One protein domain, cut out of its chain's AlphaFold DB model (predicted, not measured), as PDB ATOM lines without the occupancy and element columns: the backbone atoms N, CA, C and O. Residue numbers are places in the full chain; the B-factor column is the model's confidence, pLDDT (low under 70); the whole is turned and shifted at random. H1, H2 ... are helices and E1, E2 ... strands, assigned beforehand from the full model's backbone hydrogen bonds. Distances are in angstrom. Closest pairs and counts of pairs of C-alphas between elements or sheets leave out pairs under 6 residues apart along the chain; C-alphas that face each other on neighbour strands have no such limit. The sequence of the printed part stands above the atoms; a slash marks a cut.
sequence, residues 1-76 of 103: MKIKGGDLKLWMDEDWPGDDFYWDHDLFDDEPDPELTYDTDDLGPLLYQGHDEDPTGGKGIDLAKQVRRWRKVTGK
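This is residues 1 to 76 of the 103 residues of an uncharacterized protein of marine sediment metagenome (UniProt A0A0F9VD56). Two small two-stranded sheets stand well separated in a chain made largely of loops: E1 and E3 pair at one end of the longest axis, with helices H1 and H2 toward that same end, and E2 and E4 pair farther along, with the loop of residues 49 to 58 reaching out beyond them. The helices are set about perpendicular to each other, and residues 24 to 36 lead from one sheet back to the other. The printed part has 76 residues, with two named helices and four named strands in the order E1, H1, E2, E3, E4, H2; both sheets are antiparallel. The class is mixed, helices and strands, though under half of the residues are in named elements. The whole is compact, with a radius of gyration of the C-alphas of 12.4 A and spans of 37 by 32 by 19 A.

Start at E1, residues 2 to 4, and look across to its antiparallel neighbour E3, residues 37 to 39; N 3 and O 38 are 3.0 A apart, within hydrogen-bond range. H1, residues 5 to 14, follows E1 by a tight link, and the closest C-alphas of H1 and E3 are those of Gly 5 and Thr 37, 6.1 A apart. Next find E2, residues 21 to 23, antiparallel to E4, residues 45 to 48, at 139 degrees between their directions; N 47 and O 22 are 2.8 A apart, within hydrogen-bond range. E1 and E3 are each apart from E2 and E4. Residues 45 to 46 of E4 also pair, antiparallel, with residues 61 to 62, just before H2, residues 63 to 73. H1 and H2 only just touch, with 3 pairs of C-alphas within 8 A, the closest being those of Trp 11 and Val 67 at 7.0 A; their lines stand at 74 degrees, about perpendicular. E1 and H2 are near each other, with 5 pairs of C-alphas within 10 A. In H1 and H2 every O i to N i+4 pair is within hydrogen-bond range.

Find C-alpha 2 at (147.958, 102.834, 117.820), where E1 begins its 7.1 A. H1 then runs 14.2 A from Gly 5 to Glu 14. E2 measures 7.0 A, E3 6.9 A and E4 9.7 A; look for C-alpha 45 of E4 at (134.379, 99.443, 113.442). H2 runs 15.4 A and ends at C-alpha 73, (150.318, 100.509, 100.508).

The two C-alphas farthest apart are those of Glu 35 and Glu 53, 37.6 A. The links E2 to E3 and E4 to H2 are long. The printed part has no cut; its mean pLDDT is 90.9, and no printed residue is under 70.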
ATOM      1  N   MET A   1     145.466  98.731 118.378       88.56
ATOM      2  CA  MET A   1     146.725  99.171 117.674       88.56
ATOM      3  C   MET A   1     146.779 100.689 117.730       88.56
ATOM      4  O   MET A   1     145.730 101.283 117.723       88.56
ATOM      5  N   LYS A   2     147.940 101.358 117.723       91.75
ATOM      6  CA  LYS A   2     147.958 102.834 117.820       91.75
ATOM      7  C   LYS A   2     148.098 103.576 116.483       91.75
ATOM      8  O   LYS A   2     148.806 103.115 115.573       91.75
ATOM      9  N   ILE A   3     147.461 104.744 116.387       93.69
ATOM     10  CA  ILE A   3     147.548 105.683 115.258       93.69
ATOM     11  C   ILE A   3     147.556 107.138 115.750       93.69
ATOM     12  O   ILE A   3     146.846 107.468 116.695       93.69
ATOM     13  N   LYS A   4     148.392 107.992 115.145       96.00
ATOM     14  CA  LYS A   4     148.353 109.440 115.389       96.00
ATOM     15  C   LYS A   4     147.144 110.050 114.688       96.00
ATOM     16  O   LYS A   4     146.823 109.607 113.591       96.00
ATOM     17  N   GLY A   5     146.531 111.087 115.257       94.88
ATOM     18  CA  GLY A   5     145.383 111.740 114.623       94.88
ATOM     19  C   GLY A   5     145.685 112.272 113.225       94.88
ATOM     20  O   GLY A   5     144.875 112.088 112.325       94.88
ATOM     21  N   GLY A   6     146.895 112.791 112.988       94.94
ATOM     22  CA  GLY A   6     147.294 113.255 111.656       94.94
ATOM     23  C   GLY A   6     147.322 112.129 110.616       94.94
ATOM     24  O   GLY A   6     146.846 112.305 109.498       94.94
ATOM     25  N   ASP A   7     147.809 110.944 110.998       94.62
ATOM     26  CA  ASP A   7     147.793 109.757 110.131       94.62
ATOM     27  C   ASP A   7     146.367 109.225 109.935       94.62
ATOM     28  O   ASP A   7     146.039 108.708 108.872       94.62
ATOM     29  N   LEU A   8     145.535 109.305 110.977       94.75
ATOM     30  CA  LEU A   8     144.144 108.866 110.937       94.75
ATOM     31  C   LEU A   8     143.344 109.734 109.966       94.75
ATOM     32  O   LEU A   8     142.662 109.183 109.110       94.75
ATOM     33  N   LYS A   9     143.503 111.061 110.035       94.81
ATOM     34  CA  LYS A   9     142.898 111.996 109.082       94.81
ATOM     35  C   LYS A   9     143.354 111.715 107.654       94.81
ATOM     36  O   LYS A   9     142.526 111.623 106.757       94.81
ATOM     37  N   LEU A  10     144.656 111.510 107.452       94.62
ATOM     38  CA  LEU A  10     145.187 111.197 106.128       94.62
ATOM     39  C   LEU A  10     144.603 109.889 105.570       94.62
ATOM     40  O   LEU A  10     144.234 109.827 104.403       94.62
ATOM     41  N   TRP A  11     144.472 108.853 106.402       94.81
ATOM     42  CA  TRP A  11     143.803 107.614 106.004       94.81
ATOM     43  C   TRP A  11     142.325 107.841 105.649       94.81
ATOM     44  O   TRP A  11     141.873 107.311 104.634       94.81
ATOM     45  N   MET A  12     141.595 108.637 106.442       93.25
ATOM     46  CA  MET A  12     140.198 108.995 106.157       93.25
ATOM     47  C   MET A  12     140.058 109.701 104.803       93.25
ATOM     48  O   MET A  12     139.089 109.461 104.094       93.25
ATOM     49  N   ASP A  13     141.031 110.525 104.420       93.12
ATOM     50  CA  ASP A  13     140.988 111.269 103.158       93.12
ATOM     51  C   ASP A  13     141.375 110.419 101.935       93.12
ATOM     52  O   ASP A  13     140.908 110.679 100.826       93.12
ATOM     53  N   GLU A  14     142.239 109.414 102.109       92.00
ATOM     54  CA  GLU A  14     142.839 108.670 100.992       92.00
ATOM     55  C   GLU A  14     142.245 107.276 100.741       92.00
ATOM     56  O   GLU A  14     142.246 106.812  99.600       92.00
ATOM     57  N   ASP A  15     141.818 106.565 101.786       93.00
ATOM     58  CA  ASP A  15     141.477 105.131 101.711       93.00
ATOM     59  C   ASP A  15     140.221 104.805 102.538       93.00
ATOM     60  O   ASP A  15     140.095 103.712 103.101       93.00
ATOM     61  N   TRP A  16     139.277 105.755 102.604       94.19
ATOM     62  CA  TRP A  16     137.928 105.504 103.115       94.19
ATOM     63  C   TRP A  16     137.212 104.455 102.247       94.19
ATOM     64  O   TRP A  16     137.305 104.510 101.018       94.19
ATOM     65  N   PRO A  17     136.477 103.493 102.835       91.31
ATOM     66  CA  PRO A  17     135.878 102.383 102.087       91.31
ATOM     67  C   PRO A  17     134.696 102.770 101.177       91.31
ATOM     68  O   PRO A  17     134.199 101.908 100.453       91.31
ATOM     69  N   GLY A  18     134.260 104.033 101.199       92.62
ATOM     70  CA  GLY A  18     133.205 104.587 100.344       92.62
ATOM     71  C   GLY A  18     132.081 105.269 101.129       92.62
ATOM     72  O   GLY A  18     132.022 105.172 102.354       92.62
ATOM     73  N   ASP A  19     131.183 105.940 100.411       94.06
ATOM     74  CA  ASP A  19     130.128 106.794 100.991       94.06
ATOM     75  C   ASP A  19     129.069 106.009 101.790       94.06
ATOM     76  O   ASP A  19     128.415 106.545 102.688       94.06
ATOM     77  N   ASP A  20     128.934 104.713 101.507       95.94
ATOM     78  CA  ASP A  20     128.022 103.816 102.218       95.94
ATOM     79  C   ASP A  20     128.512 103.441 103.622       95.94
ATOM     80  O   ASP A  20     127.816 102.725 104.343       95.94
ATOM     81  N   PHE A  21     129.708 103.881 104.020       94.06
ATOM     82  CA  PHE A  21     130.262 103.622 105.341       94.06
ATOM     83  C   PHE A  21     130.326 104.895 106.172       94.06
ATOM     84  O   PHE A  21     130.771 105.943 105.708       94.06
ATOM     85  N   TYR A  22     129.937 104.764 107.435       93.00
ATOM     86  CA  TYR A  22     130.068 105.798 108.450       93.00
ATOM     87  C   TYR A  22     130.839 105.264 109.648       93.00
ATOM     88  O   TYR A  22     131.116 104.066 109.767       93.00
ATOM     89  N   TRP A  23     131.197 106.169 110.543       92.12
ATOM     90  CA  TRP A  23     131.968 105.840 111.720       92.12
ATOM     91  C   TRP A  23     131.331 106.484 112.939       92.12
ATOM     92  O   TRP A  23     131.203 107.701 113.010       92.12
ATOM     93  N   ASP A  24     130.872 105.631 113.850       88.19
ATOM     94  CA  ASP A  24     130.188 106.027 115.075       88.19
ATOM     95  C   ASP A  24     131.162 105.901 116.250       88.19
ATOM     96  O   ASP A  24     131.446 104.796 116.718       88.19
ATOM     97  N   HIS A  25     131.739 107.030 116.667       86.88
ATOM     98  CA  HIS A  25     132.633 107.129 117.818       86.88
ATOM     99  C   HIS A  25     132.456 108.477 118.528       86.88
ATOM    100  O   HIS A  25     131.987 109.448 117.942       86.88
ATOM    101  N   ASP A  26     132.919 108.570 119.775       86.88
ATOM    102  CA  ASP A  26     132.855 109.775 120.618       86.88
ATOM    103  C   ASP A  26     134.235 110.414 120.879       86.88
ATOM    104  O   ASP A  26     134.384 111.308 121.708       86.88
ATOM    105  N   LEU A  27     135.269 109.953 120.169       85.38
ATOM    106  CA  LEU A  27     136.663 110.353 120.401       85.38
ATOM    107  C   LEU A  27     137.039 111.749 119.873       85.38
ATOM    108  O   LEU A  27     138.054 112.299 120.306       85.38
ATOM    109  N   PHE A  28     136.268 112.304 118.939       87.94
ATOM    110  CA  PHE A  28     136.389 113.672 118.424       87.94
ATOM    111  C   PHE A  28     135.104 114.063 117.681       87.94
ATOM    112  O   PHE A  28     134.396 113.187 117.189       87.94
ATOM    113  N   ASP A  29     134.819 115.367 117.609       80.56
ATOM    114  CA  ASP A  29     133.557 115.892 117.058       80.56
ATOM    115  C   ASP A  29     133.575 116.083 115.528       80.56
ATOM    116  O   ASP A  29     132.530 115.987 114.891       80.56
ATOM    117  N   ASP A  30     134.738 116.389 114.944       85.75
ATOM    118  CA  ASP A  30     134.883 116.698 113.510       85.75
ATOM    119  C   ASP A  30     136.122 115.999 112.934       85.75
ATOM    120  O   ASP A  30     136.022 114.999 112.224       85.75
ATOM    121  N   GLU A  31     137.312 116.442 113.344       91.25
ATOM    122  CA  GLU A  31     138.586 115.849 112.933       91.25
ATOM    123  C   GLU A  31     139.395 115.347 114.139       91.25
ATOM    124  O   GLU A  31     139.335 115.945 115.222       91.25
ATOM    125  N   PRO A  32     140.187 114.270 113.978       93.38
ATOM    126  CA  PRO A  32     141.087 113.812 115.027       93.38
ATOM    127  C   PRO A  32     142.193 114.844 115.284       93.38
ATOM    128  O   PRO A  32     142.781 115.395 114.352       93.38
ATOM    129  N   ASP A  33     142.545 115.054 116.554       94.12
ATOM    130  CA  ASP A  33     143.645 115.943 116.932       94.12
ATOM    131  C   ASP A  33     144.974 115.377 116.396       94.12
ATOM    132  O   ASP A  33     145.354 114.251 116.753       94.12
ATOM    133  N   PRO A  34     145.715 116.135 115.565       94.94
ATOM    134  CA  PRO A  34     146.906 115.639 114.894       94.94
ATOM    135  C   PRO A  34     148.028 115.196 115.844       94.94
ATOM    136  O   PRO A  34     148.835 114.337 115.471       94.94
ATOM    137  N   GLU A  35     148.067 115.731 117.066       95.81
ATOM    138  CA  GLU A  35     149.092 115.435 118.066       95.81
ATOM    139  C   GLU A  35     148.709 114.277 119.000       95.81
ATOM    140  O   GLU A  35     149.583 113.675 119.638       95.81
ATOM    141  N   LEU A  36     147.425 113.907 119.063       95.00
ATOM    142  CA  LEU A  36     146.964 112.800 119.895       95.00
ATOM    143  C   LEU A  36     147.203 111.439 119.239       95.00
ATOM    144  O   LEU A  36     147.317 111.281 118.023       95.00
ATOM    145  N   THR A  37     147.319 110.420 120.090       94.62
ATOM    146  CA  THR A  37     147.432 109.023 119.672       94.62
ATOM    147  C   THR A  37     146.216 108.256 120.161       94.62
ATOM    148  O   THR A  37     145.964 108.205 121.362       94.62
ATOM    149  N   TYR A  38     145.531 107.608 119.229       92.12
ATOM    150  CA  TYR A  38     144.318 106.837 119.460       92.12
ATOM    151  C   TYR A  38     144.625 105.340 119.438       92.12
ATOM    152  O   TYR A  38     145.505 104.896 118.686       92.12
ATOM    153  N   ASP A  39     143.908 104.555 120.243       90.69
ATOM    154  CA  ASP A  39     143.877 103.105 120.071       90.69
ATOM    155  C   ASP A  39     142.761 102.729 119.094       90.69
ATOM    156  O   ASP A  39     141.598 103.051 119.299       90.69
ATOM    157  N   THR A  40     143.109 102.031 118.018       82.62
ATOM    158  CA  THR A  40     142.162 101.570 117.001       82.62
ATOM    159  C   THR A  40     141.102 100.626 117.532       82.62
ATOM    160  O   THR A  40     140.105 100.418 116.855       82.62
ATOM    161  N   ASP A  41     141.344 100.017 118.689       83.81
ATOM    162  CA  ASP A  41     140.374  99.130 119.316       83.81
ATOM    163  C   ASP A  41     139.291  99.961 120.044       83.81
ATOM    164  O   ASP A  41     138.134  99.548 120.064       83.81
ATOM    165  N   ASP A  42     139.638 101.165 120.525       85.50
ATOM    166  CA  ASP A  42     138.704 102.148 121.104       85.50
ATOM    167  C   ASP A  42     137.939 102.920 120.017       85.50
ATOM    168  O   ASP A  42     136.819 103.367 120.235       85.50
ATOM    169  N   LEU A  43     138.536 103.053 118.827       83.69
ATOM    170  CA  LEU A  43     137.915 103.691 117.664       83.69
ATOM    171  C   LEU A  43     136.715 102.890 117.117       83.69
ATOM    172  O   LEU A  43     135.855 103.466 116.465       83.69
ATOM    173  N   GLY A  44     136.629 101.580 117.367       87.19
ATOM    174  CA  GLY A  44     135.518 100.749 116.890       87.19
ATOM    175  C   GLY A  44     135.515 100.483 115.371       87.19
ATOM    176  O   GLY A  44     136.455 100.844 114.655       87.19
ATOM    177  N   PRO A  45     134.502  99.755 114.863       93.06
ATOM    178  CA  PRO A  45     134.379  99.443 113.442       93.06
ATOM    179  C   PRO A  45     133.718 100.578 112.644       93.06
ATOM    180  O   PRO A  45     132.934 101.360 113.172       93.06
ATOM    181  N   LEU A  46     133.964 100.596 111.334       93.38
ATOM    182  CA  LEU A  46     133.172 101.384 110.385       93.38
ATOM    183  C   LEU A  46     131.880 100.633 110.078       93.38
ATOM    184  O   LEU A  46     131.917  99.447 109.745       93.38
ATOM    185  N   LEU A  47     130.747 101.307 110.163       94.69
ATOM    186  CA  LEU A  47     129.426 100.714 110.007       94.69
ATOM    187  C   LEU A  47     128.877 100.997 108.606       94.69
ATOM    188  O   LEU A  47     129.191 102.020 108.002       94.69
ATOM    189  N   TYR A  48     128.073 100.077 108.077       95.38
ATOM    190  CA  TYR A  48     127.430 100.229 106.772       95.38
ATOM    191  C   TYR A  48     126.067 100.918 106.924       95.38
ATOM    192  O   TYR A  48     125.271 100.544 107.787       95.38
ATOM    193  N   GLN A  49     125.803 101.916 106.086       94.31
ATOM    194  CA  GLN A  49     124.551 102.681 106.009       94.31
ATOM    195  C   GLN A  49     123.967 102.739 104.589       94.31
ATOM    196  O   GLN A  49     123.008 103.475 104.353       94.31
ATOM    197  N   GLY A  50     124.554 102.010 103.636       91.38
ATOM    198  CA  GLY A  50     124.084 101.987 102.254       91.38
ATOM    199  C   GLY A  50     122.705 101.336 102.096       91.38
ATOM    200  O   GLY A  50     122.158 100.721 103.013       91.38
ATOM    201  N   HIS A  51     122.126 101.496 100.907       88.38
ATOM    202  CA  HIS A  51     120.772 101.021 100.605       88.38
ATOM    203  C   HIS A  51     120.668  99.504 100.381       88.38
ATOM    204  O   HIS A  51     119.568  98.956 100.481       88.38
ATOM    205  N   ASP A  52     121.783  98.849 100.056       91.88
ATOM    206  CA  ASP A  52     121.831  97.428  99.719       91.88
ATOM    207  C   ASP A  52     122.053  96.546 100.962       91.88
ATOM    208  O   ASP A  52     122.068  97.004 102.106       91.88
ATOM    209  N   GLU A  53     122.184  95.235 100.748       91.88
ATOM    210  CA  GLU A  53     122.526  94.298 101.816       91.88
ATOM    211  C   GLU A  53     123.918  94.611 102.386       91.88
ATOM    212  O   GLU A  53     124.888  94.732 101.637       91.88
ATOM    213  N   ASP A  54     124.019  94.709 103.716       92.12
ATOM    214  CA  ASP A  54     125.279  95.013 104.394       92.12
ATOM    215  C   ASP A  54     126.348  93.950 104.068       92.12
ATOM    216  O   ASP A  54     126.241  92.802 104.524       92.12
ATOM    217  N   PRO A  55     127.431  94.319 103.355       90.38
ATOM    218  CA  PRO A  55     128.467  93.379 102.933       90.38
ATOM    219  C   PRO A  55     129.275  92.809 104.110       90.38
ATOM    220  O   PRO A  55     130.015  91.836 103.953       90.38
ATOM    221  N   THR A  56     129.158  93.404 105.298       91.06
ATOM    222  CA  THR A  56     129.815  92.968 106.534       91.06
ATOM    223  C   THR A  56     128.929  92.060 107.392       91.06
ATOM    224  O   THR A  56     129.409  91.480 108.373       91.06
ATOM    225  N   GLY A  57     127.645  91.918 107.041       90.06
ATOM    226  CA  GLY A  57     126.663  91.155 107.810       90.06
ATOM    227  C   GLY A  57     126.414  91.725 109.211       90.06
ATOM    228  O   GLY A  57     126.331  90.958 110.173       90.06
ATOM    229  N   GLY A  58     126.367  93.053 109.347       88.56
ATOM    230  CA  GLY A  58     126.093  93.772 110.592       88.56
ATOM    231  C   GLY A  58     127.295  93.942 111.519       88.56
ATOM    232  O   GLY A  58     127.133  94.397 112.648       88.56
ATOM    233  N   LYS A  59     128.499  93.535 111.099       90.94
ATOM    234  CA  LYS A  59     129.706  93.567 111.949       90.94
ATOM    235  C   LYS A  59     130.544  94.826 111.767       90.94
ATOM    236  O   LYS A  59     131.380  95.116 112.622       90.94
ATOM    237  N   GLY A  60     130.354  95.525 110.654       92.81
ATOM    238  CA  GLY A  60     131.212  96.617 110.236       92.81
ATOM    239  C   GLY A  60     132.601  96.164 109.781       92.81
ATOM    240  O   GLY A  60     132.985  94.990 109.844       92.81
ATOM    241  N   ILE A  61     133.369  97.126 109.283       93.50
ATOM    242  CA  ILE A  61     134.758  96.956 108.876       93.50
ATOM    243  C   ILE A  61     135.666  97.269 110.065       93.50
ATOM    244  O   ILE A  61     135.607  98.340 110.657       93.50
ATOM    245  N   ASP A  62     136.566  96.339 110.367       92.38
ATOM    246  CA  ASP A  62     137.614  96.512 111.373       92.38
ATOM    247  C   ASP A  62     138.604  97.612 110.944       92.38
ATOM    248  O   ASP A  62     139.419  97.427 110.028       92.38
ATOM    249  N   LEU A  63     138.538  98.753 111.634       90.25
ATOM    250  CA  LEU A  63     139.364  99.928 111.370       90.25
ATOM    251  C   LEU A  63     140.860  99.621 111.501       90.25
ATOM    252  O   LEU A  63     141.673 100.039 110.673       90.25
ATOM    253  N   ALA A  64     141.243  98.819 112.499       90.56
ATOM    254  CA  ALA A  64     142.633  98.445 112.711       90.56
ATOM    255  C   ALA A  64     143.187  97.651 111.521       90.56
ATOM    256  O   ALA A  64     144.367  97.775 111.179       90.56
ATOM    257  N   LYS A  65     142.368  96.815 110.874       91.00
ATOM    258  CA  LYS A  65     142.767  96.119 109.640       91.00
ATOM    259  C   LYS A  65     142.907  97.075 108.461       91.00
ATOM    260  O   LYS A  65     143.899  96.947 107.742       91.00
ATOM    261  N   GLN A  66     141.990  98.028 108.289       91.44
ATOM    262  CA  GLN A  66     142.070  99.006 107.196       91.44
ATOM    263  C   GLN A  66     143.300  99.897 107.322       91.44
ATOM    264  O   GLN A  66     144.122  99.934 106.414       91.44
ATOM    265  N   VAL A  67     143.539 100.475 108.497       91.75
ATOM    266  CA  VAL A  67     144.734 101.289 108.753       91.75
ATOM    267  C   VAL A  67     146.028 100.490 108.532       91.75
ATOM    268  O   VAL A  67     147.005 101.007 107.990       91.75
ATOM    269  N   ARG A  68     146.070  99.203 108.918       90.06
ATOM    270  CA  ARG A  68     147.231  98.334 108.631       90.06
ATOM    271  C   ARG A  68     147.417  98.097 107.138       90.06
ATOM    272  O   ARG A  68     148.563  98.032 106.695       90.06
ATOM    273  N   ARG A  69     146.330  97.897 106.388       90.00
ATOM    274  CA  ARG A  69     146.369  97.762 104.927       90.00
ATOM    275  C   ARG A  69     146.898  99.054 104.316       90.00
ATOM    276  O   ARG A  69     147.898  98.977 103.610       90.00
ATOM    277  N   TRP A  70     146.304 100.197 104.657       91.44
ATOM    278  CA  TRP A  70     146.710 101.518 104.187       91.44
ATOM    279  C   TRP A  70     148.201 101.752 104.426       91.44
ATOM    280  O   TRP A  70     148.951 101.822 103.465       91.44
ATOM    281  N   ARG A  71     148.698 101.642 105.669       88.81
ATOM    282  CA  ARG A  71     150.137 101.786 105.991       88.81
ATOM    283  C   ARG A  71     151.076 100.902 105.160       88.81
ATOM    284  O   ARG A  71     152.247 101.236 104.987       88.81
ATOM    285  N   LYS A  72     150.615  99.739 104.684       85.50
ATOM    286  CA  LYS A  72     151.426  98.866 103.819       85.50
ATOM    287  C   LYS A  72     151.504  99.374 102.383       85.50
ATOM    288  O   LYS A  72     152.506  99.064 101.733       85.50
ATOM    289  N   VAL A  73     150.478 100.078 101.904       85.50
ATOM    290  CA  VAL A  73     150.318 100.509 100.508       85.50
ATOM    291  C   VAL A  73     150.547 102.004 100.293       85.50
ATOM    292  O   VAL A  73     150.914 102.374  99.183       85.50
ATOM    293  N   THR A  74     150.409 102.853 101.315       85.44
ATOM    294  CA  THR A  74     150.661 104.298 101.218       85.44
ATOM    295  C   THR A  74     152.076 104.550 100.703       85.44
ATOM    296  O   THR A  74     153.050 103.975 101.198       85.44
ATOM    297  N   GLY A  75     152.192 105.380  99.664       80.31
ATOM    298  CA  GLY A  75     153.464 105.659  98.993       80.31
ATOM    299  C   GLY A  75     154.008 104.515  98.124       80.31
ATOM    300  O   GLY A  75     155.146 104.598  97.662       80.31
ATOM    301  N   LYS A  76     153.231 103.449  97.882       81.00
ATOM    302  CA  LYS A  76     153.607 102.326  97.010       81.00
ATOM    303  C   LYS A  76     152.592 102.126  95.891       81.00
ATOM    304  O   LYS A  76     151.395 102.322  96.063       81.00
TER     305      LYS A  76